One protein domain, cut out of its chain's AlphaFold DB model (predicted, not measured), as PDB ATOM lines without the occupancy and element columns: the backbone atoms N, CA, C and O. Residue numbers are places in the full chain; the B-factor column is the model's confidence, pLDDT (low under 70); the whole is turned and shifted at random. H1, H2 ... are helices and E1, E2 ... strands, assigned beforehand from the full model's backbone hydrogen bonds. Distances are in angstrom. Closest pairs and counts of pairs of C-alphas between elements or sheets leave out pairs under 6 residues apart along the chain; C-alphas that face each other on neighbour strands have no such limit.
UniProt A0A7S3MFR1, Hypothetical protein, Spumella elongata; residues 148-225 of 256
ATOM      1  N   ARG A 148      77.513   4.044-103.104       80.94
ATOM      2  CA  ARG A 148      77.373   5.391-103.678       80.94
ATOM      3  C   ARG A 148      77.941   6.425-102.723       80.94
ATOM      4  O   ARG A 148      77.812   6.275-101.511       80.94
ATOM      5  N   CYS A 149      78.563   7.457-103.280       78.75
ATOM      6  CA  CYS A 149      79.033   8.585-102.494       78.75
ATOM      7  C   CYS A 149      77.826   9.369-101.959       78.75
ATOM      8  O   CYS A 149      76.897   9.672-102.705       78.75
ATOM      9  N   GLN A 150      77.838   9.681-100.664       73.56
ATOM     10  CA  GLN A 150      76.767  10.440-100.014       73.56
ATOM     11  C   GLN A 150      76.804  11.928-100.381       73.56
ATOM     12  O   GLN A 150      75.755  12.550-100.509       73.56
ATOM     13  N   GLU A 151      77.997  12.481-100.611       74.12
ATOM     14  CA  GLU A 151      78.183  13.883-101.018       74.12
ATOM     15  C   GLU A 151      77.902  14.104-102.515       74.12
ATOM     16  O   GLU A 151      77.377  15.139-102.917       74.12
ATOM     17  N   TYR A 152      78.244  13.119-103.348       74.31
ATOM     18  CA  TYR A 152      78.123  13.163-104.806       74.31
ATOM     19  C   TYR A 152      77.373  11.921-105.290       74.31
ATOM     20  O   TYR A 152      77.984  10.902-105.615       74.31
ATOM     21  N   VAL A 153      76.042  11.987-105.305       73.25
ATOM     22  CA  VAL A 153      75.137  10.837-105.509       73.25
ATOM     23  C   VAL A 153      75.370  10.113-106.845       73.25
ATOM     24  O   VAL A 153      75.128   8.911-106.967       73.25
ATOM     25  N   GLU A 154      75.862  10.832-107.850       77.62
ATOM     26  CA  GLU A 154      76.218  10.320-109.171       77.62
ATOM     27  C   GLU A 154      77.539   9.533-109.204       77.62
ATOM     28  O   GLU A 154      77.825   8.846-110.188       77.62
ATOM     29  N   LYS A 155      78.348   9.604-108.140       78.62
ATOM     30  CA  LYS A 155      79.658   8.950-108.049       78.62
ATOM     31  C   LYS A 155      79.607   7.696-107.184       78.62
ATOM     32  O   LYS A 155      78.877   7.600-106.195       78.62
ATOM     33  N   LYS A 156      80.451   6.725-107.534       83.75
ATOM     34  CA  LYS A 156      80.732   5.583-106.659       83.75
ATOM     35  C   LYS A 156      81.556   6.050-105.464       83.75
ATOM     36  O   LYS A 156      82.395   6.940-105.596       83.75
ATOM     37  N   ALA A 157      81.302   5.451-104.311       83.56
ATOM     38  CA  ALA A 157      82.165   5.616-103.161       83.56
ATOM     39  C   ALA A 157      83.440   4.792-103.356       83.56
ATOM     40  O   ALA A 157      83.399   3.647-103.805       83.56
ATOM     41  N   GLU A 158      84.559   5.410-103.017       89.94
ATOM     42  CA  GLU A 158      85.908   4.847-103.096       89.94
ATOM     43  C   GLU A 158      86.493   4.655-101.698       89.94
ATOM     44  O   GLU A 158      87.454   3.909-101.518       89.94
ATOM     45  N   VAL A 159      85.911   5.326-100.703       88.81
ATOM     46  CA  VAL A 159      86.323   5.257 -99.311       88.81
ATOM     47  C   VAL A 159      85.121   5.227 -98.371       88.81
ATOM     48  O   VAL A 159      84.027   5.686 -98.707       88.81
ATOM     49  N   LEU A 160      85.347   4.687 -97.179       84.38
ATOM     50  CA  LEU A 160      84.441   4.719 -96.041       84.38
ATOM     51  C   LEU A 160      85.205   5.242 -94.824       84.38
ATOM     52  O   LEU A 160      86.299   4.762 -94.523       84.38
ATOM     53  N   THR A 161      84.621   6.201 -94.121       77.88
ATOM     54  CA  THR A 161      85.111   6.676 -92.825       77.88
ATOM     55  C   THR A 161      84.593   5.753 -91.720       77.88
ATOM     56  O   THR A 161      83.396   5.520 -91.601       77.88
ATOM     57  N   GLU A 162      85.472   5.151 -90.923       75.44
ATOM     58  CA  GLU A 162      85.081   4.173 -89.893       75.44
ATOM     59  C   GLU A 162      84.366   4.812 -88.695       75.44
ATOM     60  O   GLU A 162      83.573   4.154 -88.019       75.44
ATOM     61  N   ASP A 163      84.645   6.087 -88.427       69.50
ATOM     62  CA  ASP A 163      84.070   6.866 -87.334       69.50
ATOM     63  C   ASP A 163      82.654   7.354 -87.659       69.50
ATOM     64  O   ASP A 163      81.741   7.152 -86.855       69.50
ATOM     65  N   THR A 164      82.460   7.953 -88.837       68.62
ATOM     66  CA  THR A 164      81.158   8.488 -89.270       68.62
ATOM     67  C   THR A 164      80.336   7.502 -90.098       68.62
ATOM     68  O   THR A 164      79.129   7.677 -90.230       68.62
ATOM     69  N   LEU A 165      80.951   6.421 -90.593       72.44
ATOM     70  CA  LEU A 165      80.324   5.405 -91.449       72.44
ATOM     71  C   LEU A 165      79.721   5.988 -92.736       72.44
ATOM     72  O   LEU A 165      78.698   5.515 -93.239       72.44
ATOM     73  N   GLU A 166      80.392   6.995 -93.292       73.38
ATOM     74  CA  GLU A 166      79.979   7.690 -94.506       73.38
ATOM     75  C   GLU A 166      80.713   7.131 -95.727       73.38
ATOM     76  O   GLU A 166      81.944   7.096 -95.795       73.38
ATOM     77  N   PHE A 167      79.945   6.707 -96.729       80.56
ATOM     78  CA  PHE A 167      80.486   6.286 -98.019       80.56
ATOM     79  C   PHE A 167      80.776   7.514 -98.883       80.56
ATOM     80  O   PHE A 167      79.860   8.268 -99.216       80.56
ATOM     81  N   LEU A 168      82.033   7.709 -99.282       79.25
ATOM     82  CA  LEU A 168      82.481   8.905 -99.997       79.25
ATOM     83  C   LEU A 168      83.336   8.544-101.217       79.25
ATOM     84  O   LEU A 168      84.059   7.550-101.236       79.25
ATOM     85  N   SER A 169      83.265   9.366-102.261       86.94
ATOM     86  CA  SER A 169      84.299   9.422-103.300       86.94
ATOM     87  C   SER A 169      85.526  10.151-102.749       86.94
ATOM     88  O   SER A 169      85.408  10.905-101.778       86.94
ATOM     89  N   TRP A 170      86.694  10.002-103.378       88.00
ATOM     90  CA  TRP A 170      87.881  10.758-102.961       88.00
ATOM     91  C   TRP A 170      87.643  12.268-102.987       88.00
ATOM     92  O   TRP A 170      88.067  12.980-102.080       88.00
ATOM     93  N   GLU A 171      86.917  12.762-103.988       87.44
ATOM     94  CA  GLU A 171      86.546  14.174-104.067       87.44
ATOM     95  C   GLU A 171      85.643  14.605-102.903       87.44
ATOM     96  O   GLU A 171      85.911  15.634-102.286       87.44
ATOM     97  N   GLY A 172      84.616  13.810-102.570       81.94
ATOM     98  CA  GLY A 172      83.728  14.069-101.429       81.94
ATOM     99  C   GLY A 172      84.494  14.088-100.115       81.94
ATOM    100  O   GLY A 172      84.372  15.028 -99.332       81.94
ATOM    101  N   TYR A 173      85.371  13.105 -99.928       82.75
ATOM    102  CA  TYR A 173      86.263  13.043 -98.783       82.75
ATOM    103  C   TYR A 173      87.157  14.287 -98.694       82.75
ATOM    104  O   TYR A 173      87.147  14.993 -97.688       82.75
ATOM    105  N   PHE A 174      87.887  14.646 -99.752       83.19
ATOM    106  CA  PHE A 174      88.732  15.837 -99.697       83.19
ATOM    107  C   PHE A 174      87.917  17.113 -99.494       83.19
ATOM    108  O   PHE A 174      88.340  17.964 -98.725       83.19
ATOM    109  N   LYS A 175      86.737  17.260-100.094       79.94
ATOM    110  CA  LYS A 175      85.877  18.427 -99.857       79.94
ATOM    111  C   LYS A 175      85.521  18.584 -98.374       79.94
ATOM    112  O   LYS A 175      85.686  19.673 -97.826       79.94
ATOM    113  N   LEU A 176      85.084  17.504 -97.727       71.00
ATOM    114  CA  LEU A 176      84.653  17.516 -96.326       71.00
ATOM    115  C   LEU A 176      85.827  17.659 -95.347       71.00
ATOM    116  O   LEU A 176      85.718  18.349 -94.330       71.00
ATOM    117  N   PHE A 177      86.971  17.049 -95.659       70.88
ATOM    118  CA  PHE A 177      88.098  16.934 -94.730       70.88
ATOM    119  C   PHE A 177      89.268  17.893 -95.025       70.88
ATOM    120  O   PHE A 177      90.167  18.014 -94.199       70.88
ATOM    121  N   ARG A 178      89.249  18.666 -96.124       60.19
ATOM    122  CA  ARG A 178      90.268  19.700 -96.438       60.19
ATOM    123  C   ARG A 178      90.209  20.925 -95.519       60.19
ATOM    124  O   ARG A 178      91.196  21.650 -95.432       60.19
ATOM    125  N   HIS A 179      89.095  21.143 -94.813       52.72
ATOM    126  CA  HIS A 179      88.929  22.253 -93.861       52.72
ATOM    127  C   HIS A 179      89.088  21.859 -92.381       52.72
ATOM    128  O   HIS A 179      89.255  22.741 -91.539       52.72
ATOM    129  N   LYS A 180      89.098  20.560 -92.044       51.75
ATOM    130  CA  LYS A 180      89.447  20.085 -90.696       51.75
ATOM    131  C   LYS A 180      90.974  19.992 -90.609       51.75
ATOM    132  O   LYS A 180      91.580  19.110 -91.205       51.75
ATOM    133  N   GLN A 181      91.606  20.953 -89.934       42.88
ATOM    134  CA  GLN A 181      93.062  21.008 -89.763       42.88
ATOM    135  C   GLN A 181      93.653  19.657 -89.316       42.88
ATOM    136  O   GLN A 181      93.250  19.100 -88.298       42.88
ATOM    137  N   LEU A 182      94.653  19.192 -90.074       47.94
ATOM    138  CA  LEU A 182      95.915  18.610 -89.598       47.94
ATOM    139  C   LEU A 182      95.920  18.169 -88.122       47.94
ATOM    140  O   LEU A 182      96.482  18.841 -87.263       47.94
ATOM    141  N   THR A 183      95.375  16.994 -87.834       40.06
ATOM    142  CA  THR A 183      95.773  16.208 -86.661       40.06
ATOM    143  C   THR A 183      96.048  14.795 -87.162       40.06
ATOM    144  O   THR A 183      95.238  14.222 -87.885       40.06
ATOM    145  N   GLY A 184      97.243  14.269 -86.889       39.53
ATOM    146  CA  GLY A 184      97.839  13.071 -87.505       39.53
ATOM    147  C   GLY A 184      97.135  11.719 -87.294       39.53
ATOM    148  O   GLY A 184      97.820  10.706 -87.251       39.53
ATOM    149  N   GLY A 185      95.805  11.679 -87.159       48.44
ATOM    150  CA  GLY A 185      94.988  10.465 -87.030       48.44
ATOM    151  C   GLY A 185      94.113  10.116 -88.246       48.44
ATOM    152  O   GLY A 185      93.492   9.059 -88.240       48.44
ATOM    153  N   LEU A 186      94.070  10.956 -89.291       52.06
ATOM    154  CA  LEU A 186      93.139  10.823 -90.434       52.06
ATOM    155  C   LEU A 186      93.282   9.529 -91.259       52.06
ATOM    156  O   LEU A 186      92.316   9.090 -91.869       52.06
ATOM    157  N   TYR A 187      94.458   8.897 -91.278       53.22
ATOM    158  CA  TYR A 187      94.680   7.679 -92.071       53.22
ATOM    159  C   TYR A 187      94.206   6.394 -91.384       53.22
ATOM    160  O   TYR A 187      93.997   5.393 -92.064       53.22
ATOM    161  N   ASN A 188      94.035   6.399 -90.058       53.00
ATOM    162  CA  ASN A 188      93.746   5.169 -89.312       53.00
ATOM    163  C   ASN A 188      92.265   4.773 -89.346       53.00
ATOM    164  O   ASN A 188      91.955   3.623 -89.060       53.00
ATOM    165  N   TYR A 189      91.377   5.702 -89.706       68.25
ATOM    166  CA  TYR A 189      89.926   5.501 -89.728       68.25
ATOM    167  C   TYR A 189      89.354   5.512 -91.151       68.25
ATOM    168  O   TYR A 189      88.159   5.715 -91.329       68.25
ATOM    169  N   LEU A 190      90.199   5.346 -92.171       84.69
ATOM    170  CA  LEU A 190      89.781   5.345 -93.569       84.69
ATOM    171  C   LEU A 190      89.920   3.944 -94.156       84.69
ATOM    172  O   LEU A 190      91.013   3.376 -94.197       84.69
ATOM    173  N   LEU A 191      88.817   3.425 -94.682       89.38
ATOM    174  CA  LEU A 191      88.796   2.193 -95.454       89.38
ATOM    175  C   LEU A 191      88.691   2.526 -96.932       89.38
ATOM    176  O   LEU A 191      87.749   3.193 -97.348       89.38
ATOM    177  N   THR A 192      89.623   2.036 -97.744       92.12
ATOM    178  CA  THR A 192      89.495   2.124 -99.203       92.12
ATOM    179  C   THR A 192      88.640   0.978 -99.721       92.12
ATOM    180  O   THR A 192      88.746  -0.144 -99.223       92.12
ATOM    181  N   ILE A 193      87.827   1.250-100.734       90.81
ATOM    182  CA  ILE A 193      86.872   0.316-101.326       90.81
ATOM    183  C   ILE A 193      87.344  -0.025-102.738       90.81
ATOM    184  O   ILE A 193      87.619   0.872-103.536       90.81
ATOM    185  N   ASP A 194      87.436  -1.313-103.062       90.75
ATOM    186  CA  ASP A 194      87.733  -1.743-104.429       90.75
ATOM    187  C   ASP A 194      86.472  -1.880-105.305       90.75
ATOM    188  O   ASP A 194      85.335  -1.673-104.877       90.75
ATOM    189  N   GLN A 195      86.668  -2.249-106.572       84.75
ATOM    190  CA  GLN A 195      85.574  -2.408-107.536       84.75
ATOM    191  C   GLN A 195      84.614  -3.559-107.191       84.75
ATOM    192  O   GLN A 195      83.455  -3.529-107.609       84.75
ATOM    193  N   GLU A 196      85.077  -4.546-106.424       83.50
ATOM    194  CA  GLU A 196      84.297  -5.701-105.970       83.50
ATOM    195  C   GLU A 196      83.624  -5.461-104.604       83.50
ATOM    196  O   GLU A 196      82.889  -6.319-104.103       83.50
ATOM    197  N   GLY A 197      83.834  -4.279-104.014       83.81
ATOM    198  CA  GLY A 197      83.269  -3.871-102.735       83.81
ATOM    199  C   GLY A 197      84.010  -4.421-101.516       83.81
ATOM    200  O   GLY A 197      83.425  -4.456-100.433       83.81
ATOM    201  N   TYR A 198      85.258  -4.872-101.663       91.88
ATOM    202  CA  TYR A 198      86.117  -5.206-100.530       91.88
ATOM    203  C   TYR A 198      86.698  -3.948 -99.893       91.88
ATOM    204  O   TYR A 198      87.096  -3.008-100.580       91.88
ATOM    205  N   PHE A 199      86.797  -3.976 -98.567       91.94
ATOM    206  CA  PHE A 199      87.406  -2.911 -97.780       91.94
ATOM    207  C   PHE A 199      88.864  -3.227 -97.479       91.94
ATOM    208  O   PHE A 199      89.214  -4.376 -97.188       91.94
ATOM    209  N   PHE A 200      89.697  -2.193 -97.492       92.44
ATOM    210  CA  PHE A 200      91.104  -2.286 -97.135       92.44
ATOM    211  C   PHE A 200      91.474  -1.204 -96.123       92.44
ATOM    212  O   PHE A 200      91.174  -0.029 -96.327       92.44
ATOM    213  N   ARG A 201      92.186  -1.604 -95.069       90.06
ATOM    214  CA  ARG A 201      92.802  -0.714 -94.081       90.06
ATOM    215  C   ARG A 201      94.303  -0.755 -94.300       90.06
ATOM    216  O   ARG A 201      94.906  -1.824 -94.232       90.06
ATOM    217  N   LEU A 202      94.901   0.394 -94.615       85.19
ATOM    218  CA  LEU A 202      96.343   0.513 -94.887       85.19
ATOM    219  C   LEU A 202      96.854  -0.515 -95.926       85.19
ATOM    220  O   LEU A 202      97.937  -1.079 -95.790       85.19
ATOM    221  N   GLY A 203      96.047  -0.791 -96.958       85.75
ATOM    222  CA  GLY A 203      96.368  -1.748 -98.024       85.75
ATOM    223  C   GLY A 203      96.136  -3.225 -97.679       85.75
ATOM    224  O   GLY A 203      96.269  -4.075 -98.555       85.75
ATOM    225  N   GLN A 204      95.746  -3.552 -96.445       90.88
ATOM    226  CA  GLN A 204      95.353  -4.907 -96.061       90.88
ATOM    227  C   GLN A 204      93.844  -5.085 -96.167       90.88
ATOM    228  O   GLN A 204      93.074  -4.274 -95.658       90.88
ATOM    229  N   LYS A 205      93.426  -6.170 -96.819       93.44
ATOM    230  CA  LYS A 205      92.018  -6.529 -96.971       93.44
ATOM    231  C   LYS A 205      91.403  -6.862 -95.612       93.44
ATOM    232  O   LYS A 205      91.954  -7.683 -94.881       93.44
ATOM    233  N   LEU A 206      90.248  -6.274 -95.308       93.00
ATOM    234  CA  LEU A 206      89.523  -6.580 -94.078       93.00
ATOM    235  C   LEU A 206      88.965  -8.009 -94.109       93.00
ATOM    236  O   LEU A 206      88.516  -8.479 -95.165       93.00
ATOM    237  N   PRO A 207      88.927  -8.695 -92.954       93.56
ATOM    238  CA  PRO A 207      88.172  -9.927 -92.806       93.56
ATOM    239  C   PRO A 207      86.698  -9.722 -93.201       93.56
ATOM    240  O   PRO A 207      86.109  -8.701 -92.833       93.56
ATOM    241  N   PRO A 208      86.063 -10.688 -93.893       91.12
ATOM    242  CA  PRO A 208      84.670 -10.556 -94.324       91.12
ATOM    243  C   PRO A 208      83.691 -10.282 -93.179       91.12
ATOM    244  O   PRO A 208      82.750  -9.514 -93.346       91.12
ATOM    245  N   GLU A 209      83.945 -10.859 -92.002       90.00
ATOM    246  CA  GLU A 209      83.073 -10.691 -90.840       90.00
ATOM    247  C   GLU A 209      83.075  -9.251 -90.311       90.00
ATOM    248  O   GLU A 209      82.026  -8.698 -89.985       90.00
ATOM    249  N   GLU A 210      84.254  -8.628 -90.269       90.25
ATOM    250  CA  GLU A 210      84.416  -7.228 -89.884       90.25
ATOM    251  C   GLU A 210      83.772  -6.309 -90.929       90.25
ATOM    252  O   GLU A 210      82.948  -5.462 -90.585       90.25
ATOM    253  N   ALA A 211      84.074  -6.534 -92.211       88.62
ATOM    254  CA  ALA A 211      83.504  -5.777 -93.321       88.62
ATOM    255  C   ALA A 211      81.966  -5.841 -93.345       88.62
ATOM    256  O   ALA A 211      81.308  -4.809 -93.472       88.62
ATOM    257  N   SER A 212      81.383  -7.031 -93.170       85.81
ATOM    258  CA  SER A 212      79.930  -7.223 -93.133       85.81
ATOM    259  C   SER A 212      79.283  -6.429 -91.996       85.81
ATOM    260  O   SER A 212      78.287  -5.751 -92.238       85.81
ATOM    261  N   ARG A 213      79.868  -6.429 -90.789       85.81
ATOM    262  CA  ARG A 213      79.348  -5.647 -89.651       85.81
ATOM    263  C   ARG A 213      79.386  -4.144 -89.912       85.81
ATOM    264  O   ARG A 213      78.435  -3.439 -89.580       85.81
ATOM    265  N   ILE A 214      80.474  -3.657 -90.503       84.44
ATOM    266  CA  ILE A 214      80.626  -2.242 -90.856       84.44
ATOM    267  C   ILE A 214      79.551  -1.835 -91.871       84.44
ATOM    268  O   ILE A 214      78.870  -0.829 -91.675       84.44
ATOM    269  N   VAL A 215      79.348  -2.644 -92.913       83.31
ATOM    270  CA  VAL A 215      78.319  -2.407 -93.934       83.31
ATOM    271  C   VAL A 215      76.920  -2.443 -93.332       83.31
ATOM    272  O   VAL A 215      76.133  -1.532 -93.586       83.31
ATOM    273  N   ASP A 216      76.604  -3.447 -92.513       78.50
ATOM    274  CA  ASP A 216      75.305  -3.560 -91.845       78.50
ATOM    275  C   ASP A 216      75.010  -2.306 -91.012       78.50
ATOM    276  O   ASP A 216      73.928  -1.722 -91.127       78.50
ATOM    277  N   LYS A 217      75.999  -1.843 -90.237       72.50
ATOM    278  CA  LYS A 217      75.888  -0.641 -89.405       72.50
ATOM    279  C   LYS A 217      75.719   0.628 -90.245       72.50
ATOM    280  O   LYS A 217      74.813   1.414 -89.972       72.50
ATOM    281  N   ALA A 218      76.532   0.814 -91.285       71.69
ATOM    282  CA  ALA A 218      76.457   1.980 -92.165       71.69
ATOM    283  C   ALA A 218      75.106   2.057 -92.900       71.69
ATOM    284  O   ALA A 218      74.469   3.108 -92.967       71.69
ATOM    285  N   ARG A 219      74.611   0.921 -93.404       71.19
ATOM    286  CA  ARG A 219      73.316   0.848 -94.101       71.19
ATOM    287  C   ARG A 219      72.139   1.034 -93.153       71.19
ATOM    288  O   ARG A 219      71.138   1.638 -93.535       71.19
ATOM    289  N   PHE A 220      72.257   0.545 -91.922       64.88
ATOM    290  CA  PHE A 220      71.269   0.800 -90.885       64.88
ATOM    291  C   PHE A 220      71.156   2.291 -90.557       64.88
ATOM    292  O   PHE A 220      70.044   2.810 -90.541       64.88
ATOM    293  N   LEU A 221      72.281   2.989 -90.380       58.16
ATOM    294  CA  LEU A 221      72.298   4.433 -90.129       58.16
ATOM    295  C   LEU A 221      71.701   5.233 -91.295       58.16
ATOM    296  O   LEU A 221      70.868   6.110 -91.074       58.16
ATOM    297  N   ALA A 222      72.041   4.873 -92.535       60.03
ATOM    298  CA  ALA A 222      71.494   5.526 -93.726       60.03
ATOM    299  C   ALA A 222      69.963   5.359 -93.859       60.03
ATOM    300  O   ALA A 222      69.260   6.282 -94.277       60.03
ATOM    301  N   GLY A 223      69.429   4.181 -93.512       51.88
ATOM    302  CA  GLY A 223      68.006   3.859 -93.661       51.88
ATOM    303  C   GLY A 223      67.129   4.244 -92.466       51.88
ATOM    304  O   GLY A 223      66.015   4.719 -92.662       51.88
ATOM    305  N   GLY A 224      67.623   4.045 -91.243       48.47
ATOM    306  CA  GLY A 224      66.856   4.176 -89.999       48.47
ATOM    307  C   GLY A 224      67.130   5.453 -89.212       48.47
ATOM    308  O   GLY A 224      66.411   5.729 -88.261       48.47
ATOM    309  N   GLY A 225      68.130   6.251 -89.593       50.00
ATOM    310  CA  GLY A 225      68.559   7.396 -88.795       50.00
ATOM    311  C   GLY A 225      69.325   6.987 -87.534       50.00
ATOM    312  O   GLY A 225      69.398   5.817 -87.151       50.00
TER     313      GLY A 225
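This is residues 148 to 225 of the 256 residues of the protein "Hypothetical protein" of Spumella elongata (UniProt A0A7S3MFR1). What does this domain look like? A small sheet of three short strands, E1, E2 and E3, makes the core, with H1 to one side of E1 and the longer H2 to the other; H1 only grazes the sheet with residues 170 to 173, while H2 packs on it with residues within 208 to 218. Residues 178 to 185 stick out as a free loop. What is it made of? The printed part has 78 residues in the order E1, H1, E2, E3, H2, and its class is mixed, helices and strands, though under half of the residues, 35, are in named elements. The sheet runs E1, E2, E3, antiparallel throughout, and the whole is compact, with a radius of gyration of the C-alphas of 12.3 A and spans of 33 by 27 by 24 A.

Where do the first elements lie? E1 is residues 159 to 161, beginning at C-alpha 159 at (86.323, 5.257, -99.311). H1 is residues 170 to 177, 10.3 A from first to last C-alpha. Where do the others lie? E2 is residues 190 to 193, 9.7 A long, and E3 is residues 199 to 201. H2 is residues 208 to 224, 23.5 A long, ending at C-alpha 224 at (66.856, 4.176, -89.999).

How do the strands pair? E1 and E2 are antiparallel at 150 degrees, with N 160 and O 191 2.8 A apart, within hydrogen-bond range. E2 and E3 form a hairpin, antiparallel at 143 degrees, with N 200 and O 192 2.8 A apart, within hydrogen-bond range. The pairing is staggered: E2 pairs with E1 over residues 190 to 192 and with E3 over 192 to 193. How do the helices stand? The closest C-alphas of E1 and H1 are those of Val 159 and Trp 170, 6.8 A apart. H2 is on the sheet; its closest C-alpha to E3 is that of Ala 211, 6.6 A from that of Phe 199. H1 and H2 are apart, and in both every O i to N i+4 pair is within hydrogen-bond range.

How large is it? The two C-alphas farthest apart are those of His 179 and Glu 209, 33.6 A. Is it unbroken, and which link is long? The printed part has no cut; the link from H1 to E2, 12 residues, is long. Where is confidence low? The mean pLDDT of the printed part is 75.8, and residues 163 to 164, 178 to 189 and 220 to 225 are under 70.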